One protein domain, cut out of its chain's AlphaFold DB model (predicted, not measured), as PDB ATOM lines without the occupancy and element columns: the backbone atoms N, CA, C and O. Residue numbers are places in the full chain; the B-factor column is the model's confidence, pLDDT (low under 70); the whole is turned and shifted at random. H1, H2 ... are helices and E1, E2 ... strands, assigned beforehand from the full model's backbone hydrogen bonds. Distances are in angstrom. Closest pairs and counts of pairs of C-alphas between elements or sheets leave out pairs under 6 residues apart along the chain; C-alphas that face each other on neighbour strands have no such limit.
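This is residues 171 to 270 of the 271 residues of an uncharacterized protein of Trichoderma gamsii (UniProt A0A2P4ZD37). One short helix, H3, forms the core of this domain, with H1 and H2 packed on one side of it and H5 and the longest helix, H4, on the other. A small two-stranded hairpin, E1 and E2, covers a further side of H3, between the first residues of H1 and the first half of H4, while a long loop, residues 196 to 209, runs round the outside from H1 to H2. The printed part has 100 residues, with two named strands followed by five named helices in the order E1, E2, H1, H2, H3, H4, H5; the strands are antiparallel and the class is mostly helix. The whole is compact, with a radius of gyration of the C-alphas of 13.0 A, and rounded, spanning 34 by 29 by 24 A.

E1, residues 171 to 174, begins at C-alpha 171 (34.616, -49.261, -14.259), and E2 is residues 177 to 180. H1, residues 181 to 195, is 20.0 A long. H2 is residues 210 to 216, and H3, residues 218 to 228, is 15.6 A long. H4, residues 233 to 253, runs 28.9 A to C-alpha 253 (44.920, -25.471, -15.948). H5, residues 259 to 268, is 14.3 A long and ends at C-alpha 268 (37.634, -38.004, -29.911).

H3 is the hub and touches the four other helices. It touches H5 at a shallow tilt of 23 degrees, the same way, with the closest C-alphas, Leu 220 and Ala 264, 4.9 A apart. H1 touches H3, closest at the C-alphas of Tyr 187 and Val 228, 6.1 A. H2 and H3 are a helical hairpin, closest at the C-alphas of Tyr 214 and Phe 221, 5.5 A. H4 only just touches H3, through residues 236 to 243 alone, with 3 pairs of C-alphas within 8 A; the closest are Ala 226 and Val 239, 7.1 A. H3, H4 and H5 are an up-and-down bundle, each running against the one before it. H1 and H4 are apart. E1 and E2 are an antiparallel hairpin, with N 171 and O 179 at 2.8 A and N 179 and O 171 at 2.9 A, within hydrogen-bond range. E2 and H3 are near each other, with 5 pairs of C-alphas within 10 A. In H1, H2, H3, H4 and H5 every O i to N i+4 pair is within hydrogen-bond range.

The two C-alphas farthest apart, those of Arg 193 and Val 253, are 35.5 A apart. The printed part has no cut. The link from H1 to H2, 14 residues, is long; the other links are tight. The mean pLDDT of the printed part is 92.4, and no printed residue is under 70.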
ATOM      1  N   PHE A 171      34.176 -50.608 -13.926       92.19
ATOM      2  CA  PHE A 171      34.616 -49.261 -14.259       92.19
ATOM      3  C   PHE A 171      33.383 -48.377 -14.419       92.19
ATOM      4  O   PHE A 171      32.481 -48.718 -15.178       92.19
ATOM      5  N   GLN A 172      33.353 -47.213 -13.772       94.31
ATOM      6  CA  GLN A 172      32.282 -46.228 -13.938       94.31
ATOM      7  C   GLN A 172      32.864 -44.835 -14.194       94.31
ATOM      8  O   GLN A 172      33.836 -44.436 -13.546       94.31
ATOM      9  N   LEU A 173      32.261 -44.108 -15.139       93.94
ATOM     10  CA  LEU A 173      32.627 -42.727 -15.471       93.94
ATOM     11  C   LEU A 173      31.537 -41.737 -15.059       93.94
ATOM     12  O   LEU A 173      31.806 -40.756 -14.371       93.94
ATOM     13  N   ILE A 174      30.307 -42.025 -15.484       92.44
ATOM     14  CA  ILE A 174      29.088 -41.267 -15.195       92.44
ATOM     15  C   ILE A 174      27.927 -42.253 -14.968       92.44
ATOM     16  O   ILE A 174      28.032 -43.424 -15.350       92.44
ATOM     17  N   PRO A 175      26.804 -41.832 -14.359       89.69
ATOM     18  CA  PRO A 175      25.589 -42.643 -14.324       89.69
ATOM     19  C   PRO A 175      25.165 -43.054 -15.744       89.69
ATOM     20  O   PRO A 175      25.077 -42.211 -16.633       89.69
ATOM     21  N   GLY A 176      24.940 -44.351 -15.967       87.06
ATOM     22  CA  GLY A 176      24.619 -44.892 -17.294       87.06
ATOM     23  C   GLY A 176      25.811 -45.061 -18.251       87.06
ATOM     24  O   GLY A 176      25.584 -45.378 -19.416       87.06
ATOM     25  N   PHE A 177      27.056 -44.873 -17.791       94.31
ATOM     26  CA  PHE A 177      28.274 -45.271 -18.511       94.31
ATOM     27  C   PHE A 177      29.226 -46.011 -17.561       94.31
ATOM     28  O   PHE A 177      30.081 -45.418 -16.887       94.31
ATOM     29  N   SER A 178      29.013 -47.321 -17.468       93.50
ATOM     30  CA  SER A 178      29.740 -48.233 -16.589       93.50
ATOM     31  C   SER A 178      29.814 -49.624 -17.199       93.50
ATOM     32  O   SER A 178      28.825 -50.073 -17.771       93.50
ATOM     33  N   PHE A 179      30.944 -50.304 -17.015       93.44
ATOM     34  CA  PHE A 179      31.238 -51.600 -17.626       93.44
ATOM     35  C   PHE A 179      31.946 -52.528 -16.644       93.44
ATOM     36  O   PHE A 179      32.750 -52.088 -15.818       93.44
ATOM     37  N   THR A 180      31.689 -53.820 -16.768       94.75
ATOM     38  CA  THR A 180      32.502 -54.890 -16.189       94.75
ATOM     39  C   THR A 180      33.853 -55.007 -16.904       94.75
ATOM     40  O   THR A 180      34.070 -54.458 -17.990       94.75
ATOM     41  N   LEU A 181      34.783 -55.752 -16.304       93.50
ATOM     42  CA  LEU A 181      36.057 -56.085 -16.937       93.50
ATOM     43  C   LEU A 181      35.883 -56.844 -18.261       93.50
ATOM     44  O   LEU A 181      36.597 -56.556 -19.220       93.50
ATOM     45  N   GLU A 182      34.929 -57.771 -18.326       93.38
ATOM     46  CA  GLU A 182      34.658 -58.590 -19.514       93.38
ATOM     47  C   GLU A 182      34.134 -57.734 -20.682       93.38
ATOM     48  O   GLU A 182      34.617 -57.848 -21.813       93.38
ATOM     49  N   GLU A 183      33.227 -56.791 -20.408       93.94
ATOM     50  CA  GLU A 183      32.759 -55.811 -21.399       93.94
ATOM     51  C   GLU A 183      33.903 -54.913 -21.891       93.94
ATOM     52  O   GLU A 183      34.074 -54.737 -23.099       93.94
ATOM     53  N   ALA A 184      34.748 -54.408 -20.985       94.75
ATOM     54  CA  ALA A 184      35.904 -53.589 -21.355       94.75
ATOM     55  C   ALA A 184      36.914 -54.356 -22.237       94.75
ATOM     56  O   ALA A 184      37.457 -53.787 -23.190       94.75
ATOM     57  N   GLN A 185      37.133 -55.650 -21.974       94.56
ATOM     58  CA  GLN A 185      37.947 -56.530 -22.826       94.56
ATOM     59  C   GLN A 185      37.312 -56.727 -24.212       94.56
ATOM     60  O   GLN A 185      38.007 -56.639 -25.228       94.56
ATOM     61  N   SER A 186      35.991 -56.922 -24.274       94.69
ATOM     62  CA  SER A 186      35.248 -57.014 -25.536       94.69
ATOM     63  C   SER A 186      35.395 -55.736 -26.377       94.69
ATOM     64  O   SER A 186      35.759 -55.800 -27.555       94.69
ATOM     65  N   TYR A 187      35.238 -54.558 -25.764       95.00
ATOM     66  CA  TYR A 187      35.422 -53.275 -26.448       95.00
ATOM     67  C   TYR A 187      36.873 -53.027 -26.894       95.00
ATOM     68  O   TYR A 187      37.078 -52.450 -27.961       95.00
ATOM     69  N   PHE A 188      37.888 -53.503 -26.163       94.56
ATOM     70  CA  PHE A 188      39.282 -53.459 -26.641       94.56
ATOM     71  C   PHE A 188      39.467 -54.292 -27.915       94.56
ATOM     72  O   PHE A 188      40.133 -53.850 -28.851       94.56
ATOM     73  N   ASN A 189      38.852 -55.473 -27.990       94.12
ATOM     74  CA  ASN A 189      38.935 -56.326 -29.177       94.12
ATOM     75  C   ASN A 189      38.218 -55.708 -30.387       94.12
ATOM     76  O   ASN A 189      38.738 -55.768 -31.502       94.12
ATOM     77  N   ILE A 190      37.079 -55.043 -30.171       93.75
ATOM     78  CA  ILE A 190      36.393 -54.266 -31.215       93.75
ATOM     79  C   ILE A 190      37.263 -53.074 -31.656       93.75
ATOM     80  O   ILE A 190      37.467 -52.885 -32.854       93.75
ATOM     81  N   TYR A 191      37.872 -52.331 -30.722       93.31
ATOM     82  CA  TYR A 191      38.800 -51.238 -31.046       93.31
ATOM     83  C   TYR A 191      39.972 -51.707 -31.925       93.31
ATOM     84  O   TYR A 191      40.261 -51.101 -32.960       93.31
ATOM     85  N   ARG A 192      40.617 -52.819 -31.545       93.19
ATOM     86  CA  ARG A 192      41.722 -53.435 -32.301       93.19
ATOM     87  C   ARG A 192      41.306 -53.840 -33.715       93.19
ATOM     88  O   ARG A 192      42.073 -53.637 -34.652       93.19
ATOM     89  N   ARG A 193      40.098 -54.386 -33.880       93.06
ATOM     90  CA  ARG A 193      39.593 -54.875 -35.172       93.06
ATOM     91  C   ARG A 193      39.103 -53.762 -36.100       93.06
ATOM     92  O   ARG A 193      39.303 -53.861 -37.306       93.06
ATOM     93  N   GLU A 194      38.441 -52.738 -35.566       90.69
ATOM     94  CA  GLU A 194      37.641 -51.794 -36.367       90.69
ATOM     95  C   GLU A 194      38.193 -50.361 -36.363       90.69
ATOM     96  O   GLU A 194      38.089 -49.656 -37.368       90.69
ATOM     97  N   PHE A 195      38.851 -49.932 -35.280       89.25
ATOM     98  CA  PHE A 195      39.383 -48.571 -35.154       89.25
ATOM     99  C   PHE A 195      40.875 -48.501 -35.485       89.25
ATOM    100  O   PHE A 195      41.281 -47.652 -36.278       89.25
ATOM    101  N   MET A 196      41.698 -49.410 -34.951       91.94
ATOM    102  CA  MET A 196      43.152 -49.396 -35.180       91.94
ATOM    103  C   MET A 196      43.588 -49.451 -36.659       91.94
ATOM    104  O   MET A 196      44.530 -48.730 -36.993       91.94
ATOM    105  N   PRO A 197      42.928 -50.195 -37.577       90.31
ATOM    106  CA  PRO A 197      43.287 -50.172 -39.001       90.31
ATOM    107  C   PRO A 197      43.095 -48.797 -39.658       90.31
ATOM    108  O   PRO A 197      43.825 -48.442 -40.581       90.31
ATOM    109  N   ASN A 198      42.130 -48.015 -39.164       85.94
ATOM    110  CA  ASN A 198      41.832 -46.663 -39.638       85.94
ATOM    111  C   ASN A 198      42.692 -45.596 -38.931       85.94
ATOM    112  O   ASN A 198      42.949 -44.529 -39.493       85.94
ATOM    113  N   TYR A 199      43.168 -45.888 -37.715       81.44
ATOM    114  CA  TYR A 199      43.841 -44.941 -36.824       81.44
ATOM    115  C   TYR A 199      45.168 -45.497 -36.259       81.44
ATOM    116  O   TYR A 199      45.295 -45.708 -35.050       81.44
ATOM    117  N   PRO A 200      46.213 -45.668 -37.098       80.19
ATOM    118  CA  PRO A 200      47.480 -46.326 -36.734       80.19
ATOM    119  C   PRO A 200      48.374 -45.536 -35.753       80.19
ATOM    120  O   PRO A 200      49.542 -45.869 -35.562       80.19
ATOM    121  N   PHE A 201      47.857 -44.470 -35.137       83.44
ATOM    122  CA  PHE A 201      48.549 -43.620 -34.161       83.44
ATOM    123  C   PHE A 201      48.118 -43.882 -32.703       83.44
ATOM    124  O   PHE A 201      48.768 -43.386 -31.776       83.44
ATOM    125  N   VAL A 202      47.063 -44.677 -32.476       88.69
ATOM    126  CA  VAL A 202      46.759 -45.258 -31.159       88.69
ATOM    127  C   VAL A 202      46.689 -46.773 -31.291       88.69
ATOM    128  O   VAL A 202      45.666 -47.347 -31.644       88.69
ATOM    129  N   ILE A 203      47.813 -47.424 -31.014       89.25
ATOM    130  CA  ILE A 203      47.940 -48.878 -31.065       89.25
ATOM    131  C   ILE A 203      47.740 -49.413 -29.645       89.25
ATOM    132  O   ILE A 203      48.448 -48.996 -28.728       89.25
ATOM    133  N   ILE A 204      46.793 -50.338 -29.472       89.31
ATOM    134  CA  ILE A 204      46.599 -51.108 -28.239       89.31
ATOM    135  C   ILE A 204      47.144 -52.526 -28.475       89.31
ATOM    136  O   ILE A 204      46.428 -53.345 -29.058       89.31
ATOM    137  N   PRO A 205      48.387 -52.829 -28.043       87.94
ATOM    138  CA  PRO A 205      48.929 -54.186 -27.985       87.94
ATOM    139  C   PRO A 205      47.921 -55.242 -27.512       87.94
ATOM    140  O   PRO A 205      47.086 -54.968 -26.647       87.94
ATOM    141  N   GLU A 206      47.971 -56.439 -28.099       86.69
ATOM    142  CA  GLU A 206      47.010 -57.529 -27.847       86.69
ATOM    143  C   GLU A 206      47.066 -58.052 -26.404       86.69
ATOM    144  O   GLU A 206      46.033 -58.403 -25.837       86.69
ATOM    145  N   ASP A 207      48.248 -58.006 -25.791       87.12
ATOM    146  CA  ASP A 207      48.545 -58.391 -24.408       87.12
ATOM    147  C   ASP A 207      48.068 -57.376 -23.353       87.12
ATOM    148  O   ASP A 207      48.051 -57.686 -22.161       87.12
ATOM    149  N   MET A 208      47.655 -56.169 -23.756       89.88
ATOM    150  CA  MET A 208      47.257 -55.124 -22.811       89.88
ATOM    151  C   MET A 208      45.879 -55.387 -22.182       89.88
ATOM    152  O   MET A 208      44.850 -55.369 -22.867       89.88
ATOM    153  N   ASP A 209      45.864 -55.538 -20.855       91.62
ATOM    154  CA  ASP A 209      44.656 -55.620 -20.022       91.62
ATOM    155  C   ASP A 209      43.983 -54.229 -19.896       91.62
ATOM    156  O   ASP A 209      44.660 -53.244 -19.571       91.62
ATOM    157  N   PRO A 210      42.652 -54.112 -20.070       92.56
ATOM    158  CA  PRO A 210      41.898 -52.899 -19.750       92.56
ATOM    159  C   PRO A 210      42.202 -52.280 -18.375       92.56
ATOM    160  O   PRO A 210      42.279 -51.053 -18.271       92.56
ATOM    161  N   ARG A 211      42.457 -53.089 -17.334       92.50
ATOM    162  CA  ARG A 211      42.874 -52.606 -15.999       92.50
ATOM    163  C   ARG A 211      44.215 -51.881 -16.037       92.50
ATOM    164  O   ARG A 211      44.369 -50.848 -15.384       92.50
ATOM    165  N   GLN A 212      45.169 -52.398 -16.809       92.81
ATOM    166  CA  GLN A 212      46.492 -51.801 -16.967       92.81
ATOM    167  C   GLN A 212      46.380 -50.446 -17.670       92.81
ATOM    168  O   GLN A 212      46.916 -49.456 -17.171       92.81
ATOM    169  N   LEU A 213      45.603 -50.358 -18.758       93.19
ATOM    170  CA  LEU A 213      45.382 -49.076 -19.432       93.19
ATOM    171  C   LEU A 213      44.632 -48.080 -18.538       93.19
ATOM    172  O   LEU A 213      45.004 -46.909 -18.499       93.19
ATOM    173  N   TYR A 214      43.626 -48.527 -17.780       93.69
ATOM    174  CA  TYR A 214      42.919 -47.684 -16.811       93.69
ATOM    175  C   TYR A 214      43.860 -47.132 -15.725       93.69
ATOM    176  O   TYR A 214      43.778 -45.954 -15.369       93.69
ATOM    177  N   ALA A 215      44.781 -47.957 -15.215       91.81
ATOM    178  CA  ALA A 215      45.773 -47.541 -14.227       91.81
ATOM    179  C   ALA A 215      46.778 -46.526 -14.803       91.81
ATOM    180  O   ALA A 215      47.030 -45.498 -14.171       91.81
ATOM    181  N   THR A 216      47.309 -46.779 -16.007       91.19
ATOM    182  CA  THR A 216      48.331 -45.939 -16.656       91.19
ATOM    183  C   THR A 216      47.761 -44.649 -17.258       91.19
ATOM    184  O   THR A 216      48.368 -43.588 -17.127       91.19
ATOM    185  N   SER A 217      46.600 -44.709 -17.916       91.44
ATOM    186  CA  SER A 217      45.945 -43.558 -18.549       91.44
ATOM    187  C   SER A 217      44.421 -43.700 -18.577       91.44
ATOM    188  O   SER A 217      43.816 -44.140 -19.557       91.44
ATOM    189  N   ARG A 218      43.777 -43.206 -17.512       91.88
ATOM    190  CA  ARG A 218      42.308 -43.112 -17.418       91.88
ATOM    191  C   ARG A 218      41.678 -42.362 -18.594       91.88
ATOM    192  O   ARG A 218      40.606 -42.742 -19.039       91.88
ATOM    193  N   CYS A 219      42.325 -41.307 -19.097       92.38
ATOM    194  CA  CYS A 219      41.805 -40.521 -20.219       92.38
ATOM    195  C   CYS A 219      41.727 -41.353 -21.504       92.38
ATOM    196  O   CYS A 219      40.678 -41.407 -22.146       92.38
ATOM    197  N   LEU A 220      42.821 -42.043 -21.840       93.00
ATOM    198  CA  LEU A 220      42.893 -42.859 -23.047       93.00
ATOM    199  C   LEU A 220      41.921 -44.040 -22.960       93.00
ATOM    200  O   LEU A 220      41.121 -44.217 -23.874       93.00
ATOM    201  N   PHE A 221      41.910 -44.753 -21.824       95.38
ATOM    202  CA  PHE A 221      40.931 -45.806 -21.532       95.38
ATOM    203  C   PHE A 221      39.493 -45.331 -21.781       95.38
ATOM    204  O   PHE A 221      38.777 -45.929 -22.581       95.38
ATOM    205  N   TRP A 222      39.075 -44.232 -21.142       95.56
ATOM    206  CA  TRP A 222      37.691 -43.768 -21.243       95.56
ATOM    207  C   TRP A 222      37.323 -43.286 -22.638       95.56
ATOM    208  O   TRP A 222      36.182 -43.463 -23.045       95.56
ATOM    209  N   THR A 223      38.280 -42.749 -23.393       95.00
ATOM    210  CA  THR A 223      38.041 -42.353 -24.786       95.00
ATOM    211  C   THR A 223      37.863 -43.566 -25.701       95.00
ATOM    212  O   THR A 223      37.007 -43.546 -26.578       95.00
ATOM    213  N   ILE A 224      38.619 -44.646 -25.480       94.50
ATOM    214  CA  ILE A 224      38.442 -45.912 -26.212       94.50
ATOM    215  C   ILE A 224      37.076 -46.527 -25.888       94.50
ATOM    216  O   ILE A 224      36.351 -46.910 -26.803       94.50
ATOM    217  N   MET A 225      36.683 -46.558 -24.608       95.44
ATOM    218  CA  MET A 225      35.330 -46.978 -24.216       95.44
ATOM    219  C   MET A 225      34.262 -46.096 -24.874       95.44
ATOM    220  O   MET A 225      33.296 -46.620 -25.413       95.44
ATOM    221  N   ALA A 226      34.444 -44.772 -24.885       94.56
ATOM    222  CA  ALA A 226      33.504 -43.823 -25.484       94.56
ATOM    223  C   ALA A 226      33.369 -43.962 -27.007       94.56
ATOM    224  O   ALA A 226      32.279 -43.756 -27.524       94.56
ATOM    225  N   ALA A 227      34.434 -44.326 -27.721       93.38
ATOM    226  CA  ALA A 227      34.384 -44.513 -29.171       93.38
ATOM    227  C   ALA A 227      33.704 -45.832 -29.589       93.38
ATOM    228  O   ALA A 227      33.186 -45.930 -30.698       93.38
ATOM    229  N   VAL A 228      33.731 -46.854 -28.723       94.25
ATOM    230  CA  VAL A 228      33.335 -48.232 -29.071       94.25
ATOM    231  C   VAL A 228      32.034 -48.680 -28.407       94.25
ATOM    232  O   VAL A 228      31.246 -49.398 -29.021       94.25
ATOM    233  N   ALA A 229      31.805 -48.310 -27.146       93.88
ATOM    234  CA  ALA A 229      30.665 -48.808 -26.390       93.88
ATOM    235  C   ALA A 229      29.347 -48.195 -26.905       93.88
ATOM    236  O   ALA A 229      29.263 -46.968 -27.049       93.88
ATOM    237  N   PRO A 230      28.290 -49.002 -27.132       90.00
ATOM    238  CA  PRO A 230      26.967 -48.492 -27.479       90.00
ATOM    239  C   PRO A 230      26.452 -47.510 -26.420       90.00
ATOM    240  O   PRO A 230      26.481 -47.800 -25.225       90.00
ATOM    241  N   GLN A 231      25.967 -46.346 -26.852       91.25
ATOM    242  CA  GLN A 231      25.558 -45.255 -25.962       91.25
ATOM    243  C   GLN A 231      24.188 -44.696 -26.336       91.25
ATOM    244  O   GLN A 231      23.820 -44.617 -27.507       91.25
ATOM    245  N   SER A 232      23.448 -44.245 -25.320       94.25
ATOM    246  CA  SER A 232      22.299 -43.363 -25.536       94.25
ATOM    247  C   SER A 232      22.780 -41.940 -25.845       94.25
ATOM    248  O   SER A 232      23.855 -41.539 -25.397       94.25
ATOM    249  N   SER A 233      21.962 -41.136 -26.530       94.06
ATOM    250  CA  SER A 233      22.290 -39.726 -26.805       94.06
ATOM    251  C   SER A 233      22.568 -38.916 -25.526       94.06
ATOM    252  O   SER A 233      23.478 -38.087 -25.506       94.06
ATOM    253  N   ALA A 234      21.843 -39.197 -24.435       94.56
ATOM    254  CA  ALA A 234      22.074 -38.559 -23.138       94.56
ATOM    255  C   ALA A 234      23.414 -38.991 -22.516       94.56
ATOM    256  O   ALA A 234      24.158 -38.155 -22.003       94.56
ATOM    257  N   THR A 235      23.749 -40.284 -22.611       94.75
ATOM    258  CA  THR A 235      25.033 -40.830 -22.149       94.75
ATOM    259  C   THR A 235      26.194 -40.200 -22.917       94.75
ATOM    260  O   THR A 235      27.106 -39.666 -22.292       94.75
ATOM    261  N   GLN A 236      26.122 -40.186 -24.252       94.25
ATOM    262  CA  GLN A 236      27.147 -39.599 -25.119       94.25
ATOM    263  C   GLN A 236      27.387 -38.124 -24.775       94.25
ATOM    264  O   GLN A 236      28.527 -37.724 -24.559       94.25
ATOM    265  N   GLN A 237      26.326 -37.320 -24.633       94.88
ATOM    266  CA  GLN A 237      26.466 -35.913 -24.247       94.88
ATOM    267  C   GLN A 237      27.109 -35.749 -22.856       94.88
ATOM    268  O   GLN A 237      27.910 -34.836 -22.648       94.88
ATOM    269  N   GLY A 238      26.806 -36.643 -21.909       95.81
ATOM    270  CA  GLY A 238      27.478 -36.698 -20.608       95.81
ATOM    271  C   GLY A 238      28.977 -37.003 -20.722       95.81
ATOM    272  O   GLY A 238      29.790 -36.311 -20.106       95.81
ATOM    273  N   VAL A 239      29.348 -37.992 -21.542       94.94
ATOM    274  CA  VAL A 239      30.745 -38.385 -21.792       94.94
ATOM    275  C   VAL A 239      31.514 -37.280 -22.524       94.94
ATOM    276  O   VAL A 239      32.636 -36.966 -22.131       94.94
ATOM    277  N   GLU A 240      30.912 -36.619 -23.516       93.38
ATOM    278  CA  GLU A 240      31.504 -35.460 -24.197       93.38
ATOM    279  C   GLU A 240      31.752 -34.287 -23.244       93.38
ATOM    280  O   GLU A 240      32.826 -33.681 -23.265       93.38
ATOM    281  N   ASN A 241      30.776 -33.958 -22.393       95.38
ATOM    282  CA  ASN A 241      30.918 -32.891 -21.402       95.38
ATOM    283  C   ASN A 241      32.042 -33.213 -20.408       95.38
ATOM    284  O   ASN A 241      32.905 -32.363 -20.163       95.38
ATOM    285  N   TRP A 242      32.083 -34.453 -19.905       95.31
ATOM    286  CA  TRP A 242      33.181 -34.943 -19.072       95.31
ATOM    287  C   TRP A 242      34.530 -34.826 -19.792       95.31
ATOM    288  O   TRP A 242      35.478 -34.285 -19.222       95.31
ATOM    289  N   PHE A 243      34.623 -35.269 -21.050       95.44
ATOM    290  CA  PHE A 243      35.872 -35.260 -21.810       95.44
ATOM    291  C   PHE A 243      36.385 -33.834 -22.033       95.44
ATOM    292  O   PHE A 243      37.552 -33.540 -21.760       95.44
ATOM    293  N   ARG A 244      35.507 -32.912 -22.450       94.56
ATOM    294  CA  ARG A 244      35.841 -31.489 -22.630       94.56
ATOM    295  C   ARG A 244      36.341 -30.862 -21.328       94.56
ATOM    296  O   ARG A 244      37.350 -30.156 -21.347       94.56
ATOM    297  N   GLN A 245      35.682 -31.144 -20.202       95.31
ATOM    298  CA  GLN A 245      36.090 -30.639 -18.889       95.31
ATOM    299  C   GLN A 245      37.426 -31.245 -18.428       95.31
ATOM    300  O   GLN A 245      38.294 -30.516 -17.948       95.31
ATOM    301  N   TYR A 246      37.621 -32.552 -18.627       94.38
ATOM    302  CA  TYR A 246      38.851 -33.266 -18.286       94.38
ATOM    303  C   TYR A 246      40.056 -32.737 -19.078       94.38
ATOM    304  O   TYR A 246      41.103 -32.448 -18.498       94.38
ATOM    305  N   ILE A 247      39.906 -32.561 -20.395       94.88
ATOM    306  CA  ILE A 247      40.953 -31.998 -21.256       94.88
ATOM    307  C   ILE A 247      41.253 -30.539 -20.888       94.88
ATOM    308  O   ILE A 247      42.425 -30.165 -20.822       94.88
ATOM    309  N   ALA A 248      40.235 -29.721 -20.591       95.19
ATOM    310  CA  ALA A 248      40.439 -28.337 -20.163       95.19
ATOM    311  C   ALA A 248      41.234 -28.245 -18.844       95.19
ATOM    312  O   ALA A 248      42.229 -27.521 -18.779       95.19
ATOM    313  N   ASP A 249      40.858 -29.015 -17.820       95.56
ATOM    314  CA  ASP A 249      41.594 -29.091 -16.549       95.56
ATOM    315  C   ASP A 249      43.044 -29.560 -16.758       95.56
ATOM    316  O   ASP A 249      43.992 -28.884 -16.352       95.56
ATOM    317  N   ARG A 250      43.244 -30.684 -17.453       94.12
ATOM    318  CA  ARG A 250      44.574 -31.291 -17.606       94.12
ATOM    319  C   ARG A 250      45.510 -30.468 -18.488       94.12
ATOM    320  O   ARG A 250      46.653 -30.237 -18.101       94.12
ATOM    321  N   MET A 251      45.048 -29.988 -19.641       94.19
ATOM    322  CA  MET A 251      45.915 -29.295 -20.603       94.19
ATOM    323  C   MET A 251      46.000 -27.783 -20.403       94.19
ATOM    324  O   MET A 251      47.045 -27.209 -20.704       94.19
ATOM    325  N   VAL A 252      44.937 -27.119 -19.932       93.25
ATOM    326  CA  VAL A 252      44.928 -25.650 -19.790       93.25
ATOM    327  C   VAL A 252      45.304 -25.237 -18.372       93.25
ATOM    328  O   VAL A 252      46.186 -24.399 -18.205       93.25
ATOM    329  N   VAL A 253      44.677 -25.840 -17.355       95.81
ATOM    330  CA  VAL A 253      44.920 -25.471 -15.948       95.81
ATOM    331  C   VAL A 253      46.220 -26.096 -15.439       95.81
ATOM    332  O   VAL A 253      47.097 -25.384 -14.956       95.81
ATOM    333  N   LYS A 254      46.379 -27.416 -15.592       94.56
ATOM    334  CA  LYS A 254      47.554 -28.169 -15.105       94.56
ATOM    335  C   LYS A 254      48.728 -28.202 -16.088       94.56
ATOM    336  O   LYS A 254      49.815 -28.633 -15.719       94.56
ATOM    337  N   GLN A 255      48.523 -27.727 -17.320       93.81
ATOM    338  CA  GLN A 255      49.527 -27.672 -18.393       93.81
ATOM    339  C   GLN A 255      50.207 -29.022 -18.704       93.81
ATOM    340  O   GLN A 255      51.343 -29.062 -19.186       93.81
ATOM    341  N   GLU A 256      49.509 -30.135 -18.461       93.69
ATOM    342  CA  GLU A 256      50.021 -31.481 -18.704       93.69
ATOM    343  C   GLU A 256      50.209 -31.736 -20.205       93.69
ATOM    344  O   GLU A 256      49.313 -31.518 -21.024       93.69
ATOM    345  N   LYS A 257      51.394 -32.236 -20.570       89.75
ATOM    346  CA  LYS A 257      51.781 -32.560 -21.949       89.75
ATOM    347  C   LYS A 257      52.193 -34.026 -22.013       89.75
ATOM    348  O   LYS A 257      53.362 -34.357 -21.856       89.75
ATOM    349  N   ASN A 258      51.211 -34.898 -22.211       90.38
ATOM    350  CA  ASN A 258      51.398 -36.344 -22.306       90.38
ATOM    351  C   ASN A 258      50.886 -36.848 -23.665       90.38
ATOM    352  O   ASN A 258      49.825 -36.421 -24.125       90.38
ATOM    353  N   LEU A 259      51.614 -37.785 -24.281       91.25
ATOM    354  CA  LEU A 259      51.194 -38.493 -25.493       91.25
ATOM    355  C   LEU A 259      49.787 -39.087 -25.346       91.25
ATOM    356  O   LEU A 259      48.992 -38.990 -26.274       91.25
ATOM    357  N   ALA A 260      49.441 -39.617 -24.171       90.00
ATOM    358  CA  ALA A 260      48.133 -40.225 -23.947       90.00
ATOM    359  C   ALA A 260      46.961 -39.219 -24.023       90.00
ATOM    360  O   ALA A 260      45.871 -39.596 -24.446       90.00
ATOM    361  N   LEU A 261      47.180 -37.941 -23.673       92.94
ATOM    362  CA  LEU A 261      46.181 -36.872 -23.857       92.94
ATOM    363  C   LEU A 261      46.018 -36.526 -25.343       92.94
ATOM    364  O   LEU A 261      44.900 -36.346 -25.816       92.94
ATOM    365  N   LEU A 262      47.125 -36.486 -26.093       93.44
ATOM    366  CA  LEU A 262      47.093 -36.283 -27.543       93.44
ATOM    367  C   LEU A 262      46.361 -37.435 -28.248       93.44
ATOM    368  O   LEU A 262      45.489 -37.183 -29.072       93.44
ATOM    369  N   GLN A 263      46.673 -38.684 -27.901       92.31
ATOM    370  CA  GLN A 263      46.017 -39.875 -28.449       92.31
ATOM    371  C   GLN A 263      44.513 -39.891 -28.146       92.31
ATOM    372  O   GLN A 263      43.719 -40.137 -29.051       92.31
ATOM    373  N   ALA A 264      44.115 -39.546 -26.918       93.06
ATOM    374  CA  ALA A 264      42.709 -39.395 -26.554       93.06
ATOM    375  C   ALA A 264      42.008 -38.311 -27.397       93.06
ATOM    376  O   ALA A 264      40.950 -38.555 -27.970       93.06
ATOM    377  N   ILE A 265      42.620 -37.135 -27.575       93.31
ATOM    378  CA  ILE A 265      42.061 -36.088 -28.450       93.31
ATOM    379  C   ILE A 265      41.935 -36.569 -29.899       93.31
ATOM    380  O   ILE A 265      40.925 -36.289 -30.536       93.31
ATOM    381  N   LEU A 266      42.919 -37.298 -30.430       91.94
ATOM    382  CA  LEU A 266      42.858 -37.795 -31.806       91.94
ATOM    383  C   LEU A 266      41.729 -38.817 -32.013       91.94
ATOM    384  O   LEU A 266      41.091 -38.777 -33.061       91.94
ATOM    385  N   ILE A 267      41.438 -39.674 -31.024       91.44
ATOM    386  CA  ILE A 267      40.271 -40.574 -31.070       91.44
ATOM    387  C   ILE A 267      38.964 -39.772 -30.984       91.44
ATOM    388  O   ILE A 267      38.067 -39.994 -31.785       91.44
ATOM    389  N   HIS A 268      38.857 -38.805 -30.068       90.38
ATOM    390  CA  HIS A 268      37.634 -38.004 -29.911       90.38
ATOM    391  C   HIS A 268      37.381 -37.005 -31.063       90.38
ATOM    392  O   HIS A 268      36.284 -36.487 -31.213       90.38
ATOM    393  N   LEU A 269      38.381 -36.699 -31.893       88.38
ATOM    394  CA  LEU A 269      38.181 -35.925 -33.127       88.38
ATOM    395  C   LEU A 269      37.806 -36.802 -34.332       88.38
ATOM    396  O   LEU A 269      37.449 -36.268 -35.383       88.38
ATOM    397  N   ALA A 270      37.928 -38.121 -34.192       82.75
ATOM    398  CA  ALA A 270      37.623 -39.112 -35.215       82.75
ATOM    399  C   ALA A 270      36.191 -39.676 -35.120       82.75
ATOM    400  O   ALA A 270      35.767 -40.377 -36.043       82.75
TER     401      ALA A 270